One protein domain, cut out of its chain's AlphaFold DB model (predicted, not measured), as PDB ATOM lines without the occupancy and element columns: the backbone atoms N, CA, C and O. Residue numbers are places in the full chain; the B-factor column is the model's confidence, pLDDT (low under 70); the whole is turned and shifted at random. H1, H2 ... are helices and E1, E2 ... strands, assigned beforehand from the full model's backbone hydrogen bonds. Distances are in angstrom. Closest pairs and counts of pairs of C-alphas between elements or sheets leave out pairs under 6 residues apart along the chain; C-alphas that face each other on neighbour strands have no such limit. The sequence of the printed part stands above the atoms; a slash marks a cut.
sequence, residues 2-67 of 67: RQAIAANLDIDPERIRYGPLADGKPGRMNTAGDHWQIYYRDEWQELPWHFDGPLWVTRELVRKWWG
ATOM      1  N   ARG A   2     -30.251 -22.863 -15.622       93.75
ATOM      2  CA  ARG A   2     -30.994 -22.483 -14.397       93.75
ATOM      3  C   ARG A   2     -32.480 -22.878 -14.399       93.75
ATOM      4  O   ARG A   2     -32.921 -23.559 -13.486       93.75
ATOM      5  N   GLN A   3     -33.222 -22.497 -15.444       94.81
ATOM      6  CA  GLN A   3     -34.652 -22.818 -15.579       94.81
ATOM      7  C   GLN A   3     -34.933 -24.327 -15.626       94.81
ATOM      8  O   GLN A   3     -35.904 -24.777 -15.036       94.81
ATOM      9  N   ALA A   4     -34.078 -25.112 -16.286       94.00
ATOM     10  CA  ALA A   4     -34.259 -26.557 -16.404       94.00
ATOM     11  C   ALA A   4     -33.975 -27.277 -15.075       94.00
ATOM     12  O   ALA A   4     -34.740 -28.147 -14.676       94.00
ATOM     13  N   ILE A   5     -32.928 -26.860 -14.351       93.06
ATOM     14  CA  ILE A   5     -32.645 -27.357 -12.995       93.06
ATOM     15  C   ILE A   5     -33.833 -27.051 -12.073       93.06
ATOM     16  O   ILE A   5     -34.320 -27.931 -11.372       93.06
ATOM     17  N   ALA A   6     -34.326 -25.812 -12.105       94.69
ATOM     18  CA  ALA A   6     -35.457 -25.387 -11.291       94.69
ATOM     19  C   ALA A   6     -36.750 -26.147 -11.630       94.69
ATOM     20  O   ALA A   6     -37.455 -26.564 -10.717       94.69
ATOM     21  N   ALA A   7     -37.012 -26.400 -12.917       93.62
ATOM     22  CA  ALA A   7     -38.140 -27.215 -13.365       93.62
ATOM     23  C   ALA A   7     -38.043 -28.664 -12.854       93.62
ATOM     24  O   ALA A   7     -39.015 -29.182 -12.315       93.62
ATOM     25  N   ASN A   8     -36.865 -29.293 -12.937       91.00
ATOM     26  CA  ASN A   8     -36.655 -30.660 -12.437       91.00
ATOM     27  C   ASN A   8     -36.805 -30.761 -10.914       91.00
ATOM     28  O   ASN A   8     -37.228 -31.787 -10.380       91.00
ATOM     29  N   LEU A   9     -36.462 -29.686 -10.207       92.62
ATOM     30  CA  LEU A   9     -36.594 -29.583  -8.759       92.62
ATOM     31  C   LEU A   9     -37.958 -29.051  -8.304       92.62
ATOM     32  O   LEU A   9     -38.192 -29.015  -7.094       92.62
ATOM     33  N   ASP A  10     -38.840 -28.669  -9.231       94.31
ATOM     34  CA  ASP A  10     -40.152 -28.070  -8.961       94.31
ATOM     35  C   ASP A  10     -40.056 -26.886  -7.970       94.31
ATOM     36  O   ASP A  10     -40.668 -26.859  -6.899       94.31
ATOM     37  N   ILE A  11     -39.175 -25.930  -8.280       94.38
ATOM     38  CA  ILE A  11     -38.930 -24.711  -7.492       94.38
ATOM     39  C   ILE A  11     -38.824 -23.478  -8.391       94.38
ATOM     40  O   ILE A  11     -38.623 -23.578  -9.599       94.38
ATOM     41  N   ASP A  12     -38.890 -22.303  -7.769       96.12
ATOM     42  CA  ASP A  12     -38.620 -21.037  -8.440       96.12
ATOM     43  C   ASP A  12     -37.177 -20.998  -9.000       96.12
ATOM     44  O   ASP A  12     -36.229 -21.254  -8.245       96.12
ATOM     45  N   PRO A  13     -36.966 -20.658 -10.289       95.38
ATOM     46  CA  PRO A  13     -35.639 -20.410 -10.846       95.38
ATOM     47  C   PRO A  13     -34.805 -19.414 -10.042       95.38
ATOM     48  O   PRO A  13     -33.579 -19.541 -10.018       95.38
ATOM     49  N   GLU A  14     -35.433 -18.463  -9.351       96.06
ATOM     50  CA  GLU A  14     -34.774 -17.510  -8.458       96.06
ATOM     51  C   GLU A  14     -33.978 -18.167  -7.341       96.06
ATOM     52  O   GLU A  14     -32.936 -17.649  -6.943       96.06
ATOM     53  N   ARG A  15     -34.368 -19.379  -6.944       95.81
ATOM     54  CA  ARG A  15     -33.678 -20.200  -5.947       95.81
ATOM     55  C   ARG A  15     -32.491 -20.982  -6.497       95.81
ATOM     56  O   ARG A  15     -31.905 -21.758  -5.754       95.81
ATOM     57  N   ILE A  16     -32.125 -20.805  -7.765       96.62
ATOM     58  CA  ILE A  16     -30.933 -21.399  -8.374       96.62
ATOM     59  C   ILE A  16     -30.009 -20.291  -8.873       96.62
ATOM     60  O   ILE A  16     -30.454 -19.361  -9.550       96.62
ATOM     61  N   ARG A  17     -28.707 -20.408  -8.601       95.75
ATOM     62  CA  ARG A  17     -27.675 -19.506  -9.143       95.75
ATOM     63  C   ARG A  17     -26.409 -20.263  -9.530       95.75
ATOM     64  O   ARG A  17     -26.223 -21.405  -9.122       95.75
ATOM     65  N   TYR A  18     -25.560 -19.619 -10.320       93.88
ATOM     66  CA  TYR A  18     -24.230 -20.106 -10.677       93.88
ATOM     67  C   TYR A  18     -23.210 -19.035 -10.305       93.88
ATOM     68  O   TYR A  18     -23.442 -17.859 -10.585       93.88
ATOM     69  N   GLY A  19     -22.131 -19.430  -9.642       92.62
ATOM     70  CA  GLY A  19     -21.085 -18.512  -9.202       92.62
ATOM     71  C   GLY A  19     -20.275 -19.077  -8.038       92.62
ATOM     72  O   GLY A  19     -20.488 -20.236  -7.656       92.62
ATOM     73  N   PRO A  20     -19.393 -18.267  -7.435       90.31
ATOM     74  CA  PRO A  20     -18.556 -18.713  -6.334       90.31
ATOM     75  C   PRO A  20     -19.407 -19.067  -5.110       90.31
ATOM     76  O   PRO A  20     -20.453 -18.457  -4.849       90.31
ATOM     77  N   LEU A  21     -18.957 -20.068  -4.356       89.00
ATOM     78  CA  LEU A  21     -19.534 -20.387  -3.053       89.00
ATOM     79  C   LEU A  21     -19.221 -19.272  -2.046       89.00
ATOM     80  O   LEU A  21     -18.259 -18.516  -2.202       89.00
ATOM     81  N   ALA A  22     -20.053 -19.165  -1.007       83.88
ATOM     82  CA  ALA A  22     -19.852 -18.186   0.055       83.88
ATOM     83  C   ALA A  22     -18.455 -18.336   0.687       83.88
ATOM     84  O   ALA A  22     -17.971 -19.453   0.885       83.88
ATOM     85  N   ASP A  23     -17.819 -17.202   0.982       80.94
ATOM     86  CA  ASP A  23     -16.490 -17.097   1.602       80.94
ATOM     87  C   ASP A  23     -15.350 -17.804   0.846       80.94
ATOM     88  O   ASP A  23     -14.339 -18.167   1.444       80.94
ATOM     89  N   GLY A  24     -15.496 -18.029  -0.466       68.69
ATOM     90  CA  GLY A  24     -14.468 -18.702  -1.270       68.69
ATOM     91  C   GLY A  24     -14.240 -20.160  -0.867       68.69
ATOM     92  O   GLY A  24     -13.180 -20.720  -1.150       68.69
ATOM     93  N   LYS A  25     -15.218 -20.775  -0.187       78.19
ATOM     94  CA  LYS A  25     -15.158 -22.186   0.194       78.19
ATOM     95  C   LYS A  25     -14.986 -23.050  -1.059       78.19
ATOM     96  O   LYS A  25     -15.671 -22.806  -2.054       78.19
ATOM     97  N   PRO A  26     -14.114 -24.071  -1.022       80.56
ATOM     98  CA  PRO A  26     -14.108 -25.074  -2.071       80.56
ATOM     99  C   PRO A  26     -15.445 -25.824  -2.062       80.56
ATOM    100  O   PRO A  26     -16.091 -25.959  -1.015       80.56
ATOM    101  N   GLY A  27     -15.854 -26.328  -3.224       83.62
ATOM    102  CA  GLY A  27     -16.988 -27.237  -3.325       83.62
ATOM    103  C   GLY A  27     -16.782 -28.484  -2.479       83.62
ATOM    104  O   GLY A  27     -15.668 -28.823  -2.069       83.62
ATOM    105  N   ARG A  28     -17.860 -29.221  -2.234       82.19
ATOM    106  CA  ARG A  28     -17.871 -30.378  -1.327       82.19
ATOM    107  C   ARG A  28     -16.888 -31.481  -1.731       82.19
ATOM    108  O   ARG A  28     -16.442 -32.240  -0.879       82.19
ATOM    109  N   MET A  29     -16.532 -31.556  -3.014       82.25
ATOM    110  CA  MET A  29     -15.511 -32.467  -3.555       82.25
ATOM    111  C   MET A  29     -14.122 -31.817  -3.687       82.25
ATOM    112  O   MET A  29     -13.303 -32.257  -4.489       82.25
ATOM    113  N   ASN A  30     -13.858 -30.760  -2.917       84.00
ATOM    114  CA  ASN A  30     -12.656 -29.927  -2.991       84.00
ATOM    115  C   ASN A  30     -12.418 -29.308  -4.384       84.00
ATOM    116  O   ASN A  30     -11.283 -29.071  -4.799       84.00
ATOM    117  N   THR A  31     -13.501 -29.082  -5.127       83.00
ATOM    118  CA  THR A  31     -13.490 -28.446  -6.443       83.00
ATOM    119  C   THR A  31     -13.445 -26.926  -6.289       83.00
ATOM    120  O   THR A  31     -14.050 -26.368  -5.377       83.00
ATOM    121  N   ALA A  32     -12.695 -26.255  -7.163       85.25
ATOM    122  CA  ALA A  32     -12.577 -24.800  -7.180       85.25
ATOM    123  C   ALA A  32     -13.381 -24.195  -8.339       85.25
ATOM    124  O   ALA A  32     -13.590 -24.853  -9.360       85.25
ATOM    125  N   GLY A  33     -13.744 -22.917  -8.207       87.88
ATOM    126  CA  GLY A  33     -14.381 -22.134  -9.264       87.88
ATOM    127  C   GLY A  33     -15.848 -21.829  -8.984       87.88
ATOM    128  O   GLY A  33     -16.242 -21.620  -7.838       87.88
ATOM    129  N   ASP A  34     -16.633 -21.748 -10.056       91.31
ATOM    130  CA  ASP A  34     -18.064 -21.477  -9.982       91.31
ATOM    131  C   ASP A  34     -18.859 -22.772  -9.822       91.31
ATOM    132  O   ASP A  34     -18.609 -23.776 -10.491       91.31
ATOM    133  N   HIS A  35     -19.874 -22.726  -8.964       93.00
ATOM    134  CA  HIS A  35     -20.737 -23.856  -8.661       93.00
ATOM    135  C   HIS A  35     -22.192 -23.478  -8.898       93.00
ATOM    136  O   HIS A  35     -22.614 -22.338  -8.668       93.00
ATOM    137  N   TRP A  36     -22.987 -24.464  -9.310       94.38
ATOM    138  CA  TRP A  36     -24.432 -24.354  -9.179       94.38
ATOM    139  C   TRP A  36     -24.794 -24.353  -7.699       94.38
ATOM    140  O   TRP A  36     -24.226 -25.102  -6.910       94.38
ATOM    141  N   GLN A  37     -25.735 -23.501  -7.323       94.75
ATOM    142  CA  GLN A  37     -26.166 -23.300  -5.948       94.75
ATOM    143  C   GLN A  37     -27.689 -23.282  -5.879       94.75
ATOM    144  O   GLN A  37     -28.352 -22.837  -6.822       94.75
ATOM    145  N   ILE A  38     -28.224 -23.736  -4.751       95.19
ATOM    146  CA  ILE A  38     -29.650 -23.792  -4.446       95.19
ATOM    147  C   ILE A  38     -29.947 -23.060  -3.136       95.19
ATOM    148  O   ILE A  38     -29.247 -23.245  -2.143       95.19
ATOM    149  N   TYR A  39     -30.993 -22.237  -3.130       94.81
ATOM    150  CA  TYR A  39     -31.490 -21.598  -1.917       94.81
ATOM    151  C   TYR A  39     -32.364 -22.583  -1.134       94.81
ATOM    152  O   TYR A  39     -33.452 -22.968  -1.584       94.81
ATOM    153  N   TYR A  40     -31.875 -23.026   0.021       92.62
ATOM    154  CA  TYR A  40     -32.475 -24.083   0.828       92.62
ATOM    155  C   TYR A  40     -32.289 -23.781   2.319       92.62
ATOM    156  O   TYR A  40     -31.172 -23.526   2.753       92.62
ATOM    157  N   ARG A  41     -33.382 -23.830   3.100       90.12
ATOM    158  CA  ARG A  41     -33.401 -23.489   4.541       90.12
ATOM    159  C   ARG A  41     -32.725 -22.139   4.844       90.12
ATOM    160  O   ARG A  41     -31.816 -22.063   5.655       90.12
ATOM    161  N   ASP A  42     -33.171 -21.103   4.135       91.94
ATOM    162  CA  ASP A  42     -32.732 -19.707   4.285       91.94
ATOM    163  C   ASP A  42     -31.258 -19.413   3.945       91.94
ATOM    164  O   ASP A  42     -30.805 -18.271   4.058       91.94
ATOM    165  N   GLU A  43     -30.534 -20.397   3.407       92.50
ATOM    166  CA  GLU A  43     -29.133 -20.269   3.018       92.50
ATOM    167  C   GLU A  43     -28.886 -20.703   1.568       92.50
ATOM    168  O   GLU A  43     -29.597 -21.531   0.990       92.50
ATOM    169  N   TRP A  44     -27.837 -20.142   0.963       92.88
ATOM    170  CA  TRP A  44     -27.325 -20.611  -0.321       92.88
ATOM    171  C   TRP A  44     -26.390 -21.793  -0.101       92.88
ATOM    172  O   TRP A  44     -25.312 -21.638   0.468       92.88
ATOM    173  N   GLN A  45     -26.798 -22.954  -0.598       92.44
ATOM    174  CA  GLN A  45     -26.024 -24.185  -0.535       92.44
ATOM    175  C   GLN A  45     -25.506 -24.560  -1.920       92.44
ATOM    176  O   GLN A  45     -26.103 -24.203  -2.940       92.44
ATOM    177  N   GLU A  46     -24.413 -25.314  -1.978       94.25
ATOM    178  CA  GLU A  46     -23.969 -25.920  -3.233       94.25
ATOM    179  C   GLU A  46     -25.047 -26.894  -3.744       94.25
ATOM    180  O   GLU A  46     -25.613 -27.691  -2.988       94.25
ATOM    181  N   LEU A  47     -25.361 -26.829  -5.039       94.38
ATOM    182  CA  LEU A  47     -26.249 -27.797  -5.667       94.38
ATOM    183  C   LEU A  47     -25.561 -29.170  -5.610       94.38
ATOM    184  O   LEU A  47     -24.415 -29.282  -6.045       94.38
ATOM    185  N   PRO A  48     -26.231 -30.217  -5.099       92.44
ATOM    186  CA  PRO A  48     -25.651 -31.546  -5.050       92.44
ATOM    187  C   PRO A  48     -25.131 -32.004  -6.402       92.44
ATOM    188  O   PRO A  48     -25.722 -31.719  -7.444       92.44
ATOM    189  N   TRP A  49     -24.053 -32.773  -6.373       87.62
ATOM    190  CA  TRP A  49     -23.517 -33.354  -7.587       87.62
ATOM    191  C   TRP A  49     -24.260 -34.643  -7.947       87.62
ATOM    192  O   TRP A  49     -24.439 -35.527  -7.108       87.62
ATOM    193  N   HIS A  50     -24.654 -34.752  -9.214       88.56
ATOM    194  CA  HIS A  50     -25.118 -35.986  -9.837       88.56
ATOM    195  C   HIS A  50     -24.139 -36.362 -10.954       88.56
ATOM    196  O   HIS A  50     -23.650 -35.474 -11.653       88.56
ATOM    197  N   PHE A  51     -23.880 -37.660 -11.139       87.12
ATOM    198  CA  PHE A  51     -22.922 -38.163 -12.133       87.12
ATOM    199  C   PHE A  51     -23.233 -37.669 -13.551       87.12
ATOM    200  O   PHE A  51     -22.362 -37.128 -14.224       87.12
ATOM    201  N   ASP A  52     -24.500 -37.749 -13.954       88.81
ATOM    202  CA  ASP A  52     -24.979 -37.254 -15.253       88.81
ATOM    203  C   ASP A  52     -25.114 -35.718 -15.345       88.81
ATOM    204  O   ASP A  52     -25.597 -35.176 -16.341       88.81
ATOM    205  N   GLY A  53     -24.695 -34.986 -14.310       88.56
ATOM    206  CA  GLY A  53     -24.683 -33.527 -14.275       88.56
ATOM    207  C   GLY A  53     -25.892 -32.884 -13.580       88.56
ATOM    208  O   GLY A  53     -26.796 -33.562 -13.091       88.56
ATOM    209  N   PRO A  54     -25.936 -31.539 -13.530       88.75
ATOM    210  CA  PRO A  54     -26.833 -30.784 -12.645       88.75
ATOM    211  C   PRO A  54     -28.323 -30.917 -12.985       88.75
ATOM    212  O   PRO A  54     -29.171 -30.640 -12.143       88.75
ATOM    213  N   LEU A  55     -28.659 -31.343 -14.205       92.75
ATOM    214  CA  LEU A  55     -30.045 -31.577 -14.616       92.75
ATOM    215  C   LEU A  55     -30.650 -32.824 -13.965       92.75
ATOM    216  O   LEU A  55     -31.862 -32.896 -13.818       92.75
ATOM    217  N   TRP A  56     -29.830 -33.780 -13.540       93.50
ATOM    218  CA  TRP A  56     -30.298 -35.018 -12.916       93.50
ATOM    219  C   TRP A  56     -30.381 -34.928 -11.390       93.50
ATOM    220  O   TRP A  56     -30.700 -35.901 -10.710       93.50
ATOM    221  N   VAL A  57     -30.112 -33.748 -10.829       92.12
ATOM    222  CA  VAL A  57     -30.263 -33.498  -9.397       92.12
ATOM    223  C   VAL A  57     -31.746 -33.517  -9.040       92.12
ATOM    224  O   VAL A  57     -32.544 -32.768  -9.598       92.12
ATOM    225  N   THR A  58     -32.111 -34.362  -8.077       93.00
ATOM    226  CA  THR A  58     -33.488 -34.507  -7.594       93.00
ATOM    227  C   THR A  58     -33.685 -33.820  -6.244       93.00
ATOM    228  O   THR A  58     -32.737 -33.590  -5.487       93.00
ATOM    229  N   ARG A  59     -34.946 -33.542  -5.886       92.25
ATOM    230  CA  ARG A  59     -35.298 -33.014  -4.553       92.25
ATOM    231  C   ARG A  59     -34.847 -33.944  -3.426       92.25
ATOM    232  O   ARG A  59     -34.456 -33.468  -2.363       92.25
ATOM    233  N   GLU A  60     -34.894 -35.255  -3.647       93.00
ATOM    234  CA  GLU A  60     -34.419 -36.247  -2.681       93.00
ATOM    235  C   GLU A  60     -32.909 -36.134  -2.460       93.00
ATOM    236  O   GLU A  60     -32.460 -36.123  -1.316       93.00
ATOM    237  N   LEU A  61     -32.128 -35.957  -3.529       92.31
ATOM    238  CA  LEU A  61     -30.684 -35.773  -3.422       92.31
ATOM    239  C   LEU A  61     -30.333 -34.485  -2.662       92.31
ATOM    240  O   LEU A  61     -29.472 -34.510  -1.784       92.31
ATOM    241  N   VAL A  62     -31.048 -33.386  -2.933       92.31
ATOM    242  CA  VAL A  62     -30.929 -32.123  -2.176       92.31
ATOM    243  C   VAL A  62     -31.210 -32.345  -0.692       92.31
ATOM    244  O   VAL A  62     -30.416 -31.925   0.150       92.31
ATOM    245  N   ARG A  63     -32.291 -33.056  -0.357       92.69
ATOM    246  CA  ARG A  63     -32.621 -33.401   1.034       92.69
ATOM    247  C   ARG A  63     -31.565 -34.297   1.672       92.69
ATOM    248  O   ARG A  63     -31.210 -34.063   2.811       92.69
ATOM    249  N   LYS A  64     -31.016 -35.277   0.957       92.31
ATOM    250  CA  LYS A  64     -29.949 -36.146   1.479       92.31
ATOM    251  C   LYS A  64     -28.669 -35.370   1.807       92.31
ATOM    252  O   LYS A  64     -27.920 -35.764   2.692       92.31
ATOM    253  N   TRP A  65     -28.390 -34.302   1.062       90.62
ATOM    254  CA  TRP A  65     -27.152 -33.532   1.195       90.62
ATOM    255  C   TRP A  65     -27.211 -32.435   2.260       90.62
ATOM    256  O   TRP A  65     -26.167 -32.151   2.855       90.62
ATOM    257  N   TRP A  66     -28.382 -31.821   2.458       89.06
ATOM    258  CA  TRP A  66     -28.574 -30.610   3.277       89.06
ATOM    259  C   TRP A  66     -29.721 -30.710   4.301       89.06
ATOM    260  O   TRP A  66     -29.977 -29.757   5.041       89.06
ATOM    261  N   GLY A  67     -30.473 -31.813   4.289       80.06
ATOM    262  CA  GLY A  67     -31.624 -32.086   5.153       80.06
ATOM    263  C   GLY A  67     -31.223 -32.734   6.459       80.06
ATOM    264  O   GLY A  67     -31.799 -32.269   7.473       80.06
TER     265      GLY A  67
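AT A GLANCE: This is residues 2 to 67 of the 67 residues of an uncharacterized protein of Rhodopirellula solitaria (UniProt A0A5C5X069). A small three-stranded sheet, the meander E1 E2 E3, has a short helix, H1, over E1, and a second short helix, H2, that only grazes the sheet with its residues 62 to 66. A wide loop, residues 20 to 34, swings out at the end of the sheet away from H1, and another long link, residues 47 to 58, runs from near the middle out and back to H2. The printed part has 66 residues, with two named helices and three named strands in the order H1 E1 E2 E3 H2; the sheet's order is E1 E2 E3, all antiparallel. The class is mixed, helices and strands, with 29 residues, under half, in named elements. The whole is compact, with a radius of gyration of the C-alphas of 11.0 A, and rounded, spanning 28 by 25 by 22 A.

HOW THE PARTS SIT: H1, residues 2 to 8, is on the sheet that begins with E1, residues 16 to 19. It lies over E1 at a height over the sheet of 9.2 A, from a local plane fitted to just 6 of the sheet's C-alphas. On the local plane the lines of H1 and E1 stand at 45 degrees, and H1 runs slantwise to the strands. The closest C-alphas of H1 and E1 are those of Arg 2 and Ile 16, 6.1 A apart. E2, residues 35 to 40, is the inner strand, and H1 and E2 are near each other, with 5 pairs of C-alphas within 10 A. E1 and E2 form a hairpin over a long link; they are antiparallel, with 143 degrees between their directions. Across this pair N 17 and O 37 are 3.0 A apart and N 37 and O 17 are 2.8 A apart, both within hydrogen-bond range. E2 and E3, residues 43 to 46, form the second hairpin over a tight link, antiparallel at 144 degrees. Here N 38 and O 45 are 2.8 A apart and N 45 and O 38 are 2.9 A apart, also within hydrogen-bond range. E1 and E3 are the edge strands of this meander, in which each strand is the antiparallel neighbour of the one before. H2, residues 59 to 66, is on the sheet but only grazes it, with residues 62 to 66. The closest C-alphas of E3 and H2 are those of Gln 45 and Trp 66, 7.9 A apart, and of E2 and H2 those of Tyr 40 and Trp 66, 8.0 A apart. H1 and H2 are apart, but only just, with their closest C-alphas at 8.3 A. In H1 and H2 every O i to N i+4 pair is within hydrogen-bond range.

IN THESE COORDINATES: H1, residues 2 to 8, begins at C-alpha 2 at (-30.994, -22.483, -14.397) and is 10.1 A long from first to last C-alpha. E1, residues 16 to 19, measures 10.3 A. E2, residues 35 to 40, is the longest strand, 15.1 A from C-alpha 35 at (-20.737, -23.856, -8.661) to C-alpha 40. E3, residues 43 to 46, measures 9.9 A. H2, residues 59 to 66, is the longest helix by residues, 10.6 A, and ends at C-alpha 66 at (-28.574, -30.610, 3.277).

THE WHOLE: The two C-alphas farthest apart are those of Asp 10 and Gly 24, 28.4 A. The printed part has no cut and ends at residue 67, the chain's last. The links E1 to E2 and E3 to H2 are long, with 15 and 12 residues. The C-alphas of residues 20 to 34 lie 10 to 16 A from the mean of all C-alphas. The mean pLDDT of the printed part is 90.5, and one residue, Gly 24, is under 70.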